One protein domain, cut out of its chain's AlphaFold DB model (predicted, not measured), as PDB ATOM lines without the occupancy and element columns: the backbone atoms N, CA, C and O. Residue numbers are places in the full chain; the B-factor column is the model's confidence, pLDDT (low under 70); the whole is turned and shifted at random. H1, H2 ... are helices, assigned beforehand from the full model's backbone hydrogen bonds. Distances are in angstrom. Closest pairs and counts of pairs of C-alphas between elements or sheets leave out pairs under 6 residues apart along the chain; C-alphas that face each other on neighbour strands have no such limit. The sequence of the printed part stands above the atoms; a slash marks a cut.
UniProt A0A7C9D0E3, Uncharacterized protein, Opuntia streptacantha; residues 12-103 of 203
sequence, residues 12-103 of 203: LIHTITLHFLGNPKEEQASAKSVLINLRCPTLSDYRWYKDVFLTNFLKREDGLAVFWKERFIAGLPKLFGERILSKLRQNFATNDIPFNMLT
ATOM      1  N   LEU A  12      40.921  14.730  -9.901       94.25
ATOM      2  CA  LEU A  12      40.822  13.389  -9.327       94.25
ATOM      3  C   LEU A  12      39.784  13.337  -8.198       94.25
ATOM      4  O   LEU A  12      38.908  12.473  -8.216       94.25
ATOM      5  N   ILE A  13      39.826  14.289  -7.256       93.19
ATOM      6  CA  ILE A  13      38.841  14.397  -6.166       93.19
ATOM      7  C   ILE A  13      37.435  14.578  -6.738       93.19
ATOM      8  O   ILE A  13      36.503  13.904  -6.297       93.19
ATOM      9  N   HIS A  14      37.274  15.448  -7.738       90.50
ATOM     10  CA  HIS A  14      35.994  15.670  -8.398       90.50
ATOM     11  C   HIS A  14      35.476  14.396  -9.076       90.50
ATOM     12  O   HIS A  14      34.318  14.039  -8.885       90.50
ATOM     13  N   THR A  15      36.338  13.670  -9.792       93.06
ATOM     14  CA  THR A  15      35.978  12.424 -10.487       93.06
ATOM     15  C   THR A  15      35.571  11.324  -9.506       93.06
ATOM     16  O   THR A  15      34.535  10.690  -9.692       93.06
ATOM     17  N   ILE A  16      36.336  11.128  -8.425       94.31
ATOM     18  CA  ILE A  16      36.008  10.167  -7.359       94.31
ATOM     19  C   ILE A  16      34.679  10.550  -6.696       94.31
ATOM     20  O   ILE A  16      33.799   9.705  -6.534       94.31
ATOM     21  N   THR A  17      34.503  11.828  -6.358       91.56
ATOM     22  CA  THR A  17      33.260  12.342  -5.765       91.56
ATOM     23  C   THR A  17      32.073  12.066  -6.682       91.56
ATOM     24  O   THR A  17      31.086  11.490  -6.236       91.56
ATOM     25  N   LEU A  18      32.184  12.399  -7.969       91.50
ATOM     26  CA  LEU A  18      31.114  12.192  -8.941       91.50
ATOM     27  C   LEU A  18      30.774  10.704  -9.109       91.50
ATOM     28  O   LEU A  18      29.602  10.355  -9.215       91.50
ATOM     29  N   HIS A  19      31.779   9.825  -9.090       94.06
ATOM     30  CA  HIS A  19      31.588   8.385  -9.255       94.06
ATOM     31  C   HIS A  19      30.853   7.736  -8.075       94.06
ATOM     32  O   HIS A  19      29.965   6.914  -8.282       94.06
ATOM     33  N   PHE A  20      31.213   8.096  -6.838       92.44
ATOM     34  CA  PHE A  20      30.662   7.452  -5.639       92.44
ATOM     35  C   PHE A  20      29.458   8.178  -5.039       92.44
ATOM     36  O   PHE A  20      28.562   7.535  -4.496       92.44
ATOM     37  N   LEU A  21      29.458   9.508  -5.085       86.69
ATOM     38  CA  LEU A  21      28.466  10.357  -4.421       86.69
ATOM     39  C   LEU A  21      27.515  11.030  -5.417       86.69
ATOM     40  O   LEU A  21      26.487  11.560  -5.004       86.69
ATOM     41  N   GLY A  22      27.834  11.012  -6.713       89.75
ATOM     42  CA  GLY A  22      27.091  11.757  -7.724       89.75
ATOM     43  C   GLY A  22      27.389  13.255  -7.669       89.75
ATOM     44  O   GLY A  22      28.445  13.687  -7.204       89.75
ATOM     45  N   ASN A  23      26.462  14.070  -8.177       90.06
ATOM     46  CA  ASN A  23      26.614  15.521  -8.224       90.06
ATOM     47  C   ASN A  23      26.353  16.151  -6.836       90.06
ATOM     48  O   ASN A  23      25.202  16.170  -6.385       90.06
ATOM     49  N   PRO A  24      27.361  16.760  -6.174       87.00
ATOM     50  CA  PRO A  24      27.184  17.347  -4.844       87.00
ATOM     51  C   PRO A  24      26.125  18.453  -4.805       87.00
ATOM     52  O   PRO A  24      25.432  18.615  -3.803       87.00
ATOM     53  N   LYS A  25      25.958  19.205  -5.901       87.81
ATOM     54  CA  LYS A  25      24.962  20.283  -5.977       87.81
ATOM     55  C   LYS A  25      23.533  19.734  -5.955       87.81
ATOM     56  O   LYS A  25      22.663  20.312  -5.304       87.81
ATOM     57  N   GLU A  26      23.296  18.611  -6.629       89.62
ATOM     58  CA  GLU A  26      21.994  17.932  -6.640       89.62
ATOM     59  C   GLU A  26      21.683  17.295  -5.285       89.62
ATOM     60  O   GLU A  26      20.558  17.409  -4.793       89.62
ATOM     61  N   GLU A  27      22.687  16.705  -4.632       87.56
ATOM     62  CA  GLU A  27      22.544  16.154  -3.283       87.56
ATOM     63  C   GLU A  27      22.197  17.260  -2.269       87.56
ATOM     64  O   GLU A  27      21.278  17.111  -1.459       87.56
ATOM     65  N   GLN A  28      22.854  18.423  -2.354       89.44
ATOM     66  CA  GLN A  28      22.534  19.576  -1.509       89.44
ATOM     67  C   GLN A  28      21.114  20.113  -1.751       89.44
ATOM     68  O   GLN A  28      20.420  20.484  -0.794       89.44
ATOM     69  N   ALA A  29      20.665  20.165  -3.011       90.69
ATOM     70  CA  ALA A  29      19.306  20.576  -3.362       90.69
ATOM     71  C   ALA A  29      18.260  19.580  -2.834       90.69
ATOM     72  O   ALA A  29      17.250  19.984  -2.246       90.69
ATOM     73  N   SER A  30      18.541  18.284  -2.957       91.50
ATOM     74  CA  SER A  30      17.704  17.201  -2.438       91.50
ATOM     75  C   SER A  30      17.591  17.272  -0.914       91.50
ATOM     76  O   SER A  30      16.482  17.297  -0.377       91.50
ATOM     77  N   ALA A  31      18.714  17.441  -0.209       91.88
ATOM     78  CA  ALA A  31      18.736  17.623   1.242       91.88
ATOM     79  C   ALA A  31      17.918  18.848   1.688       91.88
ATOM     80  O   ALA A  31      17.179  18.778   2.675       91.88
ATOM     81  N   LYS A  32      17.983  19.964   0.942       91.50
ATOM     82  CA  LYS A  32      17.154  21.155   1.202       91.50
ATOM     83  C   LYS A  32      15.667  20.824   1.125       91.50
ATOM     84  O   LYS A  32      14.915  21.192   2.025       91.50
ATOM     85  N   SER A  33      15.257  20.137   0.060       93.75
ATOM     86  CA  SER A  33      13.865  19.735  -0.149       93.75
ATOM     87  C   SER A  33      13.376  18.824   0.977       93.75
ATOM     88  O   SER A  33      12.313  19.068   1.551       93.75
ATOM     89  N   VAL A  34      14.186  17.836   1.376       94.44
ATOM     90  CA  VAL A  34      13.875  16.953   2.509       94.44
ATOM     91  C   VAL A  34      13.671  17.768   3.784       94.44
ATOM     92  O   VAL A  34      12.628  17.644   4.418       94.44
ATOM     93  N   LEU A  35      14.605  18.652   4.141       93.75
ATOM     94  CA  LEU A  35      14.511  19.460   5.362       93.75
ATOM     95  C   LEU A  35      13.302  20.410   5.366       93.75
ATOM     96  O   LEU A  35      12.643  20.573   6.395       93.75
ATOM     97  N   ILE A  36      12.980  21.021   4.221       93.06
ATOM     98  CA  ILE A  36      11.823  21.920   4.075       93.06
ATOM     99  C   ILE A  36      10.501  21.164   4.195       93.06
ATOM    100  O   ILE A  36       9.523  21.756   4.651       93.06
ATOM    101  N   ASN A  37      10.461  19.878   3.856       95.62
ATOM    102  CA  ASN A  37       9.253  19.055   3.922       95.62
ATOM    103  C   ASN A  37       9.178  18.184   5.185       95.62
ATOM    104  O   ASN A  37       8.107  17.691   5.530       95.62
ATOM    105  N   LEU A  38      10.279  18.049   5.930       96.44
ATOM    106  CA  LEU A  38      10.346  17.194   7.110       96.44
ATOM    107  C   LEU A  38       9.425  17.701   8.228       96.44
ATOM    108  O   LEU A  38       9.475  18.867   8.641       96.44
ATOM    109  N   ARG A  39       8.590  16.801   8.745       96.81
ATOM    110  CA  ARG A  39       7.700  17.031   9.887       96.81
ATOM    111  C   ARG A  39       7.791  15.850  10.845       96.81
ATOM    112  O   ARG A  39       8.055  14.727  10.428       96.81
ATOM    113  N   CYS A  40       7.555  16.125  12.116       96.94
ATOM    114  CA  CYS A  40       7.475  15.165  13.202       96.94
ATOM    115  C   CYS A  40       5.994  15.015  13.585       96.94
ATOM    116  O   CYS A  40       5.457  15.918  14.234       96.94
ATOM    117  N   PRO A  41       5.303  13.941  13.156       94.38
ATOM    118  CA  PRO A  41       3.873  13.784  13.415       94.38
ATOM    119  C   PRO A  41       3.571  13.617  14.905       94.38
ATOM    120  O   PRO A  41       2.657  14.249  15.435       94.38
ATOM    121  N   THR A  42       4.360  12.787  15.593       93.94
ATOM    122  CA  THR A  42       4.207  12.507  17.023       93.94
ATOM    123  C   THR A  42       5.549  12.566  17.746       93.94
ATOM    124  O   THR A  42       6.606  12.408  17.145       93.94
ATOM    125  N   LEU A  43       5.530  12.748  19.071       92.75
ATOM    126  CA  LEU A  43       6.768  12.750  19.864       92.75
ATOM    127  C   LEU A  43       7.469  11.385  19.903       92.75
ATOM    128  O   LEU A  43       8.672  11.336  20.151       92.75
ATOM    129  N   SER A  44       6.755  10.297  19.609       93.62
ATOM    130  CA  SER A  44       7.347   8.968  19.431       93.62
ATOM    131  C   SER A  44       8.329   8.942  18.254       93.62
ATOM    132  O   SER A  44       9.356   8.269  18.319       93.62
ATOM    133  N   ASP A  45       8.063   9.750  17.224       95.69
ATOM    134  CA  ASP A  45       8.875   9.850  16.008       95.69
ATOM    135  C   ASP A  45      10.048  10.831  16.162       95.69
ATOM    136  O   ASP A  45      10.851  10.991  15.243       95.69
ATOM    137  N   TYR A  46      10.193  11.483  17.326       95.19
ATOM    138  CA  TYR A  46      11.188  12.537  17.535       95.19
ATOM    139  C   TYR A  46      12.622  12.071  17.266       95.19
ATOM    140  O   TYR A  46      13.413  12.818  16.691       95.19
ATOM    141  N   ARG A  47      12.970  10.839  17.659       95.69
ATOM    142  CA  ARG A  47      14.311  10.294  17.411       95.69
ATOM    143  C   ARG A  47      14.602  10.231  15.913       95.69
ATOM    144  O   ARG A  47      15.609  10.778  15.478       95.69
ATOM    145  N   TRP A  48      13.693   9.628  15.147       96.62
ATOM    146  CA  TRP A  48      13.794   9.550  13.692       96.62
ATOM    147  C   TRP A  48      13.840  10.944  13.062       96.62
ATOM    148  O   TRP A  48      14.733  11.225  12.272       96.62
ATOM    149  N   TYR A  49      12.941  11.842  13.473       97.31
ATOM    150  CA  TYR A  49      12.893  13.216  12.980       97.31
ATOM    151  C   TYR A  49      14.227  13.940  13.180       97.31
ATOM    152  O   TYR A  49      14.766  14.524  12.242       97.31
ATOM    153  N   LYS A  50      14.780  13.877  14.396       95.38
ATOM    154  CA  LYS A  50      16.055  14.505  14.742       95.38
ATOM    155  C   LYS A  50      17.201  13.915  13.924       95.38
ATOM    156  O   LYS A  50      18.028  14.673  13.427       95.38
ATOM    157  N   ASP A  51      17.246  12.593  13.782       95.56
ATOM    158  CA  ASP A  51      18.320  11.910  13.063       95.56
ATOM    159  C   ASP A  51      18.258  12.236  11.557       95.56
ATOM    160  O   ASP A  51      19.257  12.668  10.990       95.56
ATOM    161  N   VAL A  52      17.076  12.172  10.927       95.94
ATOM    162  CA  VAL A  52      16.883  12.559   9.516       95.94
ATOM    163  C   VAL A  52      17.200  14.032   9.287       95.94
ATOM    164  O   VAL A  52      17.859  14.371   8.299       95.94
ATOM    165  N   PHE A  53      16.759  14.911  10.191       95.12
ATOM    166  CA  PHE A  53      17.089  16.328  10.118       95.12
ATOM    167  C   PHE A  53      18.605  16.515  10.156       95.12
ATOM    168  O   PHE A  53      19.159  17.139   9.260       95.12
ATOM    169  N   LEU A  54      19.290  15.926  11.139       93.12
ATOM    170  CA  LEU A  54      20.726  16.111  11.321       93.12
ATOM    171  C   LEU A  54      21.538  15.526  10.156       93.12
ATOM    172  O   LEU A  54      22.457  16.182   9.677       93.12
ATOM    173  N   THR A  55      21.170  14.351   9.644       93.38
ATOM    174  CA  THR A  55      21.834  13.738   8.484       93.38
ATOM    175  C   THR A  55      21.753  14.619   7.239       93.38
ATOM    176  O   THR A  55      22.747  14.761   6.537       93.38
ATOM    177  N   ASN A  56      20.600  15.231   6.954       92.56
ATOM    178  CA  ASN A  56      20.459  16.115   5.789       92.56
ATOM    179  C   ASN A  56      21.067  17.497   6.034       92.56
ATOM    180  O   ASN A  56      21.584  18.131   5.119       92.56
ATOM    181  N   PHE A  57      21.021  17.957   7.277       90.06
ATOM    182  CA  PHE A  57      21.579  19.227   7.699       90.06
ATOM    183  C   PHE A  57      23.112  19.246   7.617       90.06
ATOM    184  O   PHE A  57      23.675  20.205   7.103       90.06
ATOM    185  N   LEU A  58      23.786  18.171   8.044       88.88
ATOM    186  CA  LEU A  58      25.252  18.060   8.015       88.88
ATOM    187  C   LEU A  58      25.839  17.922   6.603       88.88
ATOM    188  O   LEU A  58      27.027  18.156   6.418       88.88
ATOM    189  N   LYS A  59      25.024  17.570   5.602       86.56
ATOM    190  CA  LYS A  59      25.433  17.544   4.188       86.56
ATOM    191  C   LYS A  59      25.515  18.941   3.558       86.56
ATOM    192  O   LYS A  59      25.947  19.061   2.415       86.56
ATOM    193  N   ARG A  60      25.033  19.986   4.243       86.69
ATOM    194  CA  ARG A  60      24.912  21.341   3.692       86.69
ATOM    195  C   ARG A  60      26.011  22.261   4.198       86.69
ATOM    196  O   ARG A  60      26.314  22.284   5.385       86.69
ATOM    197  N   GLU A  61      26.485  23.120   3.305       79.88
ATOM    198  CA  GLU A  61      27.421  24.201   3.628       79.88
ATOM    199  C   GLU A  61      26.733  25.319   4.442       79.88
ATOM    200  O   GLU A  61      27.307  25.838   5.396       79.88
ATOM    201  N   ASP A  62      25.444  25.592   4.186       78.25
ATOM    202  CA  ASP A  62      24.643  26.600   4.917       78.25
ATOM    203  C   ASP A  62      24.149  26.141   6.304       78.25
ATOM    204  O   ASP A  62      23.175  26.690   6.834       78.25
ATOM    205  N   GLY A  63      24.731  25.089   6.885       65.94
ATOM    206  CA  GLY A  63      24.226  24.476   8.117       65.94
ATOM    207  C   GLY A  63      24.038  25.490   9.255       65.94
ATOM    208  O   GLY A  63      23.072  25.452  10.001       65.94
ATOM    209  N   LEU A  64      24.882  26.509   9.369       69.25
ATOM    210  CA  LEU A  64      24.813  27.429  10.509       69.25
ATOM    211  C   LEU A  64      23.689  28.480  10.427       69.25
ATOM    212  O   LEU A  64      23.497  29.234  11.383       69.25
ATOM    213  N   ALA A  65      22.916  28.513   9.337       80.38
ATOM    214  CA  ALA A  65      21.850  29.491   9.157       80.38
ATOM    215  C   ALA A  65      20.739  29.362  10.220       80.38
ATOM    216  O   ALA A  65      20.211  28.276  10.483       80.38
ATOM    217  N   VAL A  66      20.318  30.506  10.775       88.69
ATOM    218  CA  VAL A  66      19.191  30.632  11.725       88.69
ATOM    219  C   VAL A  66      17.926  29.953  11.218       88.69
ATOM    220  O   VAL A  66      17.244  29.268  11.983       88.69
ATOM    221  N   PHE A  67      17.673  30.074   9.916       89.50
ATOM    222  CA  PHE A  67      16.534  29.481   9.229       89.50
ATOM    223  C   PHE A  67      16.316  28.002   9.584       89.50
ATOM    224  O   PHE A  67      15.186  27.570   9.800       89.50
ATOM    225  N   TRP A  68      17.387  27.211   9.700       91.25
ATOM    226  CA  TRP A  68      17.258  25.784   9.994       91.25
ATOM    227  C   TRP A  68      16.828  25.507  11.433       91.25
ATOM    228  O   TRP A  68      16.116  24.534  11.675       91.25
ATOM    229  N   LYS A  69      17.190  26.368  12.388       91.00
ATOM    230  CA  LYS A  69      16.756  26.245  13.788       91.00
ATOM    231  C   LYS A  69      15.259  26.516  13.902       91.00
ATOM    232  O   LYS A  69      14.534  25.738  14.521       91.00
ATOM    233  N   GLU A  70      14.782  27.560  13.231       92.38
ATOM    234  CA  GLU A  70      13.352  27.862  13.136       92.38
ATOM    235  C   GLU A  70      12.597  26.734  12.431       92.38
ATOM    236  O   GLU A  70      11.589  26.237  12.941       92.38
ATOM    237  N   ARG A  71      13.126  26.253  11.298       93.38
ATOM    238  CA  ARG A  71      12.516  25.155  10.546       93.38
ATOM    239  C   ARG A  71      12.471  23.861  11.355       93.38
ATOM    240  O   ARG A  71      11.485  23.129  11.235       93.38
ATOM    241  N   PHE A  72      13.482  23.591  12.181       94.44
ATOM    242  CA  PHE A  72      13.499  22.446  13.086       94.44
ATOM    243  C   PHE A  72      12.362  22.521  14.107       94.44
ATOM    244  O   PHE A  72      11.646  21.538  14.293       94.44
ATOM    245  N   ILE A  73      12.156  23.678  14.741       94.75
ATOM    246  CA  ILE A  73      11.082  23.856  15.727       94.75
ATOM    247  C   ILE A  73       9.713  23.796  15.050       94.75
ATOM    248  O   ILE A  73       8.819  23.111  15.539       94.75
ATOM    249  N   ALA A  74       9.562  24.438  13.890       94.88
ATOM    250  CA  ALA A  74       8.328  24.397  13.114       94.88
ATOM    251  C   ALA A  74       7.957  22.968  12.680       94.88
ATOM    252  O   ALA A  74       6.783  22.668  12.474       94.88
ATOM    253  N   GLY A  75       8.940  22.079  12.514       95.88
ATOM    254  CA  GLY A  75       8.703  20.681  12.173       95.88
ATOM    255  C   GLY A  75       8.205  19.815  13.330       95.88
ATOM    256  O   GLY A  75       7.711  18.725  13.059       95.88
ATOM    257  N   LEU A  76       8.298  20.269  14.584       97.00
ATOM    258  CA  LEU A  76       7.793  19.542  15.754       97.00
ATOM    259  C   LEU A  76       6.251  19.572  15.831       97.00
ATOM    260  O   LEU A  76       5.625  20.462  15.249       97.00
ATOM    261  N   PRO A  77       5.614  18.650  16.585       96.00
ATOM    262  CA  PRO A  77       4.177  18.717  16.843       96.00
ATOM    263  C   PRO A  77       3.790  20.078  17.431       96.00
ATOM    264  O   PRO A  77       4.432  20.535  18.374       96.00
ATOM    265  N   LYS A  78       2.731  20.711  16.909       94.31
ATOM    266  CA  LYS A  78       2.392  22.128  17.160       94.31
ATOM    267  C   LYS A  78       2.464  22.546  18.637       94.31
ATOM    268  O   LYS A  78       3.238  23.432  18.982       94.31
ATOM    269  N   LEU A  79       1.718  21.861  19.508       93.62
ATOM    270  CA  LEU A  79       1.668  22.167  20.947       93.62
ATOM    271  C   LEU A  79       3.033  22.011  21.626       93.62
ATOM    272  O   LEU A  79       3.382  22.748  22.545       93.62
ATOM    273  N   PHE A  80       3.820  21.040  21.169       95.44
ATOM    274  CA  PHE A  80       5.154  20.822  21.696       95.44
ATOM    275  C   PHE A  80       6.131  21.884  21.186       95.44
ATOM    276  O   PHE A  80       6.875  22.442  21.984       95.44
ATOM    277  N   GLY A  81       6.085  22.238  19.900       94.75
ATOM    278  CA  GLY A  81       6.876  23.330  19.328       94.75
ATOM    279  C   GLY A  81       6.643  24.661  20.050       94.75
ATOM    280  O   GLY A  81       7.603  25.334  20.417       94.75
ATOM    281  N   GLU A  82       5.388  24.998  20.357       94.12
ATOM    282  CA  GLU A  82       5.030  26.183  21.156       94.12
ATOM    283  C   GLU A  82       5.631  26.142  22.573       94.12
ATOM    284  O   GLU A  82       6.146  27.153  23.069       94.12
ATOM    285  N   ARG A  83       5.644  24.966  23.215       93.81
ATOM    286  CA  ARG A  83       6.287  24.760  24.523       93.81
ATOM    287  C   ARG A  83       7.802  24.973  24.450       93.81
ATOM    288  O   ARG A  83       8.358  25.653  25.312       93.81
ATOM    289  N   ILE A  84       8.459  24.473  23.400       94.12
ATOM    290  CA  ILE A  84       9.896  24.689  23.163       94.12
ATOM    291  C   ILE A  84      10.207  26.172  22.949       94.12
ATOM    292  O   ILE A  84      11.133  26.688  23.569       94.12
ATOM    293  N   LEU A  85       9.416  26.879  22.136       92.69
ATOM    294  CA  LEU A  85       9.575  28.324  21.930       92.69
ATOM    295  C   LEU A  85       9.425  29.100  23.240       92.69
ATOM    296  O   LEU A  85      10.227  29.983  23.536       92.69
ATOM    297  N   SER A  86       8.435  28.738  24.056       92.06
ATOM    298  CA  SER A  86       8.214  29.361  25.364       92.06
ATOM    299  C   SER A  86       9.406  29.149  26.301       92.06
ATOM    300  O   SER A  86       9.840  30.076  26.980       92.06
ATOM    301  N   LYS A  87       9.991  27.947  26.297       91.81
ATOM    302  CA  LYS A  87      11.176  27.618  27.099       91.81
ATOM    303  C   LYS A  87      12.439  28.307  26.614       91.81
ATOM    304  O   LYS A  87      13.253  28.719  27.433       91.81
ATOM    305  N   LEU A  88      12.592  28.473  25.304       90.94
ATOM    306  CA  LEU A  88      13.681  29.262  24.737       90.94
ATOM    307  C   LEU A  88      13.601  30.716  25.216       90.94
ATOM    308  O   LEU A  88      14.581  31.213  25.758       90.94
ATOM    309  N   ARG A  89      12.427  31.355  25.137       89.69
ATOM    310  CA  ARG A  89      12.224  32.724  25.654       89.69
ATOM    311  C   ARG A  89      12.547  32.841  27.148       89.69
ATOM    312  O   ARG A  89      13.212  33.782  27.565       89.69
ATOM    313  N   GLN A  90      12.144  31.851  27.949       87.50
ATOM    314  CA  GLN A  90      12.450  31.815  29.387       87.50
ATOM    315  C   GLN A  90      13.957  31.705  29.673       87.50
ATOM    316  O   GLN A  90      14.456  32.396  30.555       87.50
ATOM    317  N   ASN A  91      14.686  30.864  28.934       84.56
ATOM    318  CA  ASN A  91      16.114  30.634  29.175       84.56
ATOM    319  C   ASN A  91      16.997  31.837  28.818       84.56
ATOM    320  O   ASN A  91      18.034  32.026  29.446       84.56
ATOM    321  N   PHE A  92      16.612  32.639  27.822       78.62
ATOM    322  CA  PHE A  92      17.401  33.795  27.380       78.62
ATOM    323  C   PHE A  92      16.983  35.120  28.035       78.62
ATOM    324  O   PHE A  92      17.528  36.157  27.661       78.62
ATOM    325  N   ALA A  93      16.031  35.103  28.981       70.31
ATOM    326  CA  ALA A  93      15.521  36.282  29.698       70.31
ATOM    327  C   ALA A  93      15.143  37.474  28.786       70.31
ATOM    328  O   ALA A  93      15.117  38.626  29.212       70.31
ATOM    329  N   THR A  94      14.849  37.191  27.517       67.12
ATOM    330  CA  THR A  94      14.570  38.150  26.449       67.12
ATOM    331  C   THR A  94      13.263  37.745  25.773       67.12
ATOM    332  O   THR A  94      12.947  36.559  25.659       67.12
ATOM    333  N   ASN A  95      12.464  38.733  25.356       70.31
ATOM    334  CA  ASN A  95      11.197  38.465  24.661       70.31
ATOM    335  C   ASN A  95      11.425  37.783  23.298       70.31
ATOM    336  O   ASN A  95      10.571  37.015  22.843       70.31
ATOM    337  N   ASP A  96      12.601  38.003  22.704       76.94
ATOM    338  CA  ASP A  96      13.028  37.411  21.441       76.94
ATOM    339  C   ASP A  96      13.998  36.248  21.636       76.94
ATOM    340  O   ASP A  96      14.790  36.213  22.573       76.94
ATOM    341  N   ILE A  97      13.945  35.279  20.719       81.19
ATOM    342  CA  ILE A  97      14.814  34.100  20.749       81.19
ATOM    343  C   ILE A  97      16.080  34.418  19.939       81.19
ATOM    344  O   ILE A  97      15.988  34.539  18.715       81.19
ATOM    345  N   PRO A  98      17.275  34.506  20.560       81.88
ATOM    346  CA  PRO A  98      18.518  34.780  19.845       81.88
ATOM    347  C   PRO A  98      19.000  33.527  19.097       81.88
ATOM    348  O   PRO A  98      19.980  32.879  19.474       81.88
ATOM    349  N   PHE A  99      18.324  33.172  17.999       85.44
ATOM    350  CA  PHE A  99      18.658  31.989  17.199       85.44
ATOM    351  C   PHE A  99      20.093  32.008  16.662       85.44
ATOM    352  O   PHE A  99      20.657  30.941  16.433       85.44
ATOM    353  N   ASN A 100      20.709  33.181  16.494       84.56
ATOM    354  CA  ASN A 100      22.119  33.304  16.109       84.56
ATOM    355  C   ASN A 100      23.059  32.663  17.142       84.56
ATOM    356  O   ASN A 100      23.944  31.898  16.767       84.56
ATOM    357  N   MET A 101      22.833  32.916  18.433       84.88
ATOM    358  CA  MET A 101      23.684  32.425  19.528       84.88
ATOM    359  C   MET A 101      23.275  31.032  20.026       84.88
ATOM    360  O   MET A 101      24.063  30.338  20.662       84.88
ATOM    361  N   LEU A 102      22.047  30.600  19.725       88.19
ATOM    362  CA  LEU A 102      21.543  29.283  20.100       88.19
ATOM    363  C   LEU A 102      22.239  28.173  19.303       88.19
ATOM    364  O   LEU A 102      22.079  28.069  18.088       88.19
ATOM    365  N   THR A 103      22.950  27.277  19.975       90.06
ATOM    366  CA  THR A 103      23.528  26.087  19.331       90.06
ATOM    367  C   THR A 103      22.478  24.988  19.122       90.06
ATOM    368  O   THR A 103      21.519  24.864  19.888       90.06
TER     369      THR A 103
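Overview. This is residues 12 to 103 of the 203 residues of an uncharacterized protein of Opuntia streptacantha (UniProt A0A7C9D0E3). A helical hairpin, H2 with H3, has H5 near it; H6 folds back from H5 as a V, and at the far end residues 15 to 21 of H1 stick out. The 92 printed residues hold six named helices, H1 to H6 in order, and no named strand: all helix. It is loose, radius of gyration of the C-alphas 16.1 A, spanning 52 by 28 by 16 A.

Arrangement. Start at H1, residues 12 to 21, close but not clearly touching H2, residues 24 to 37; closest C-alphas, Leu 18 and Pro 24, 7.7 A. Residues 31 to 35 of H2 touch H3, residues 43 to 58, in the hairpin; closest C-alphas, Ala 31 and Asn 56, 5.1 A; shallow tilt of 26 degrees, opposite ways. H4, residues 61 to 64, is close but not clearly touching H3; closest C-alphas, Phe 57 and Gly 63, 5.9 A. H5, residues 66 to 74, touches H6, residues 78 to 91; closest C-alphas, Ile 73 and Gly 81, 5.6 A; steep tilt of 49 degrees. Every O i to N i+4 pair is within hydrogen-bond range in H1, H2, H5 and H6, and 10 of 12 in H3; H4 is too short.

Along the chain. Find C-alpha 12 at (40.822, 13.389, -9.327), where H1 begins; H3 runs 22.6 A, and H6 20.1 A to C-alpha 91 at (16.114, 30.634, 29.175).

Size, cuts and confidence. The printed part has no cut; pLDDT is under 70 at residues 63, 64 and 94.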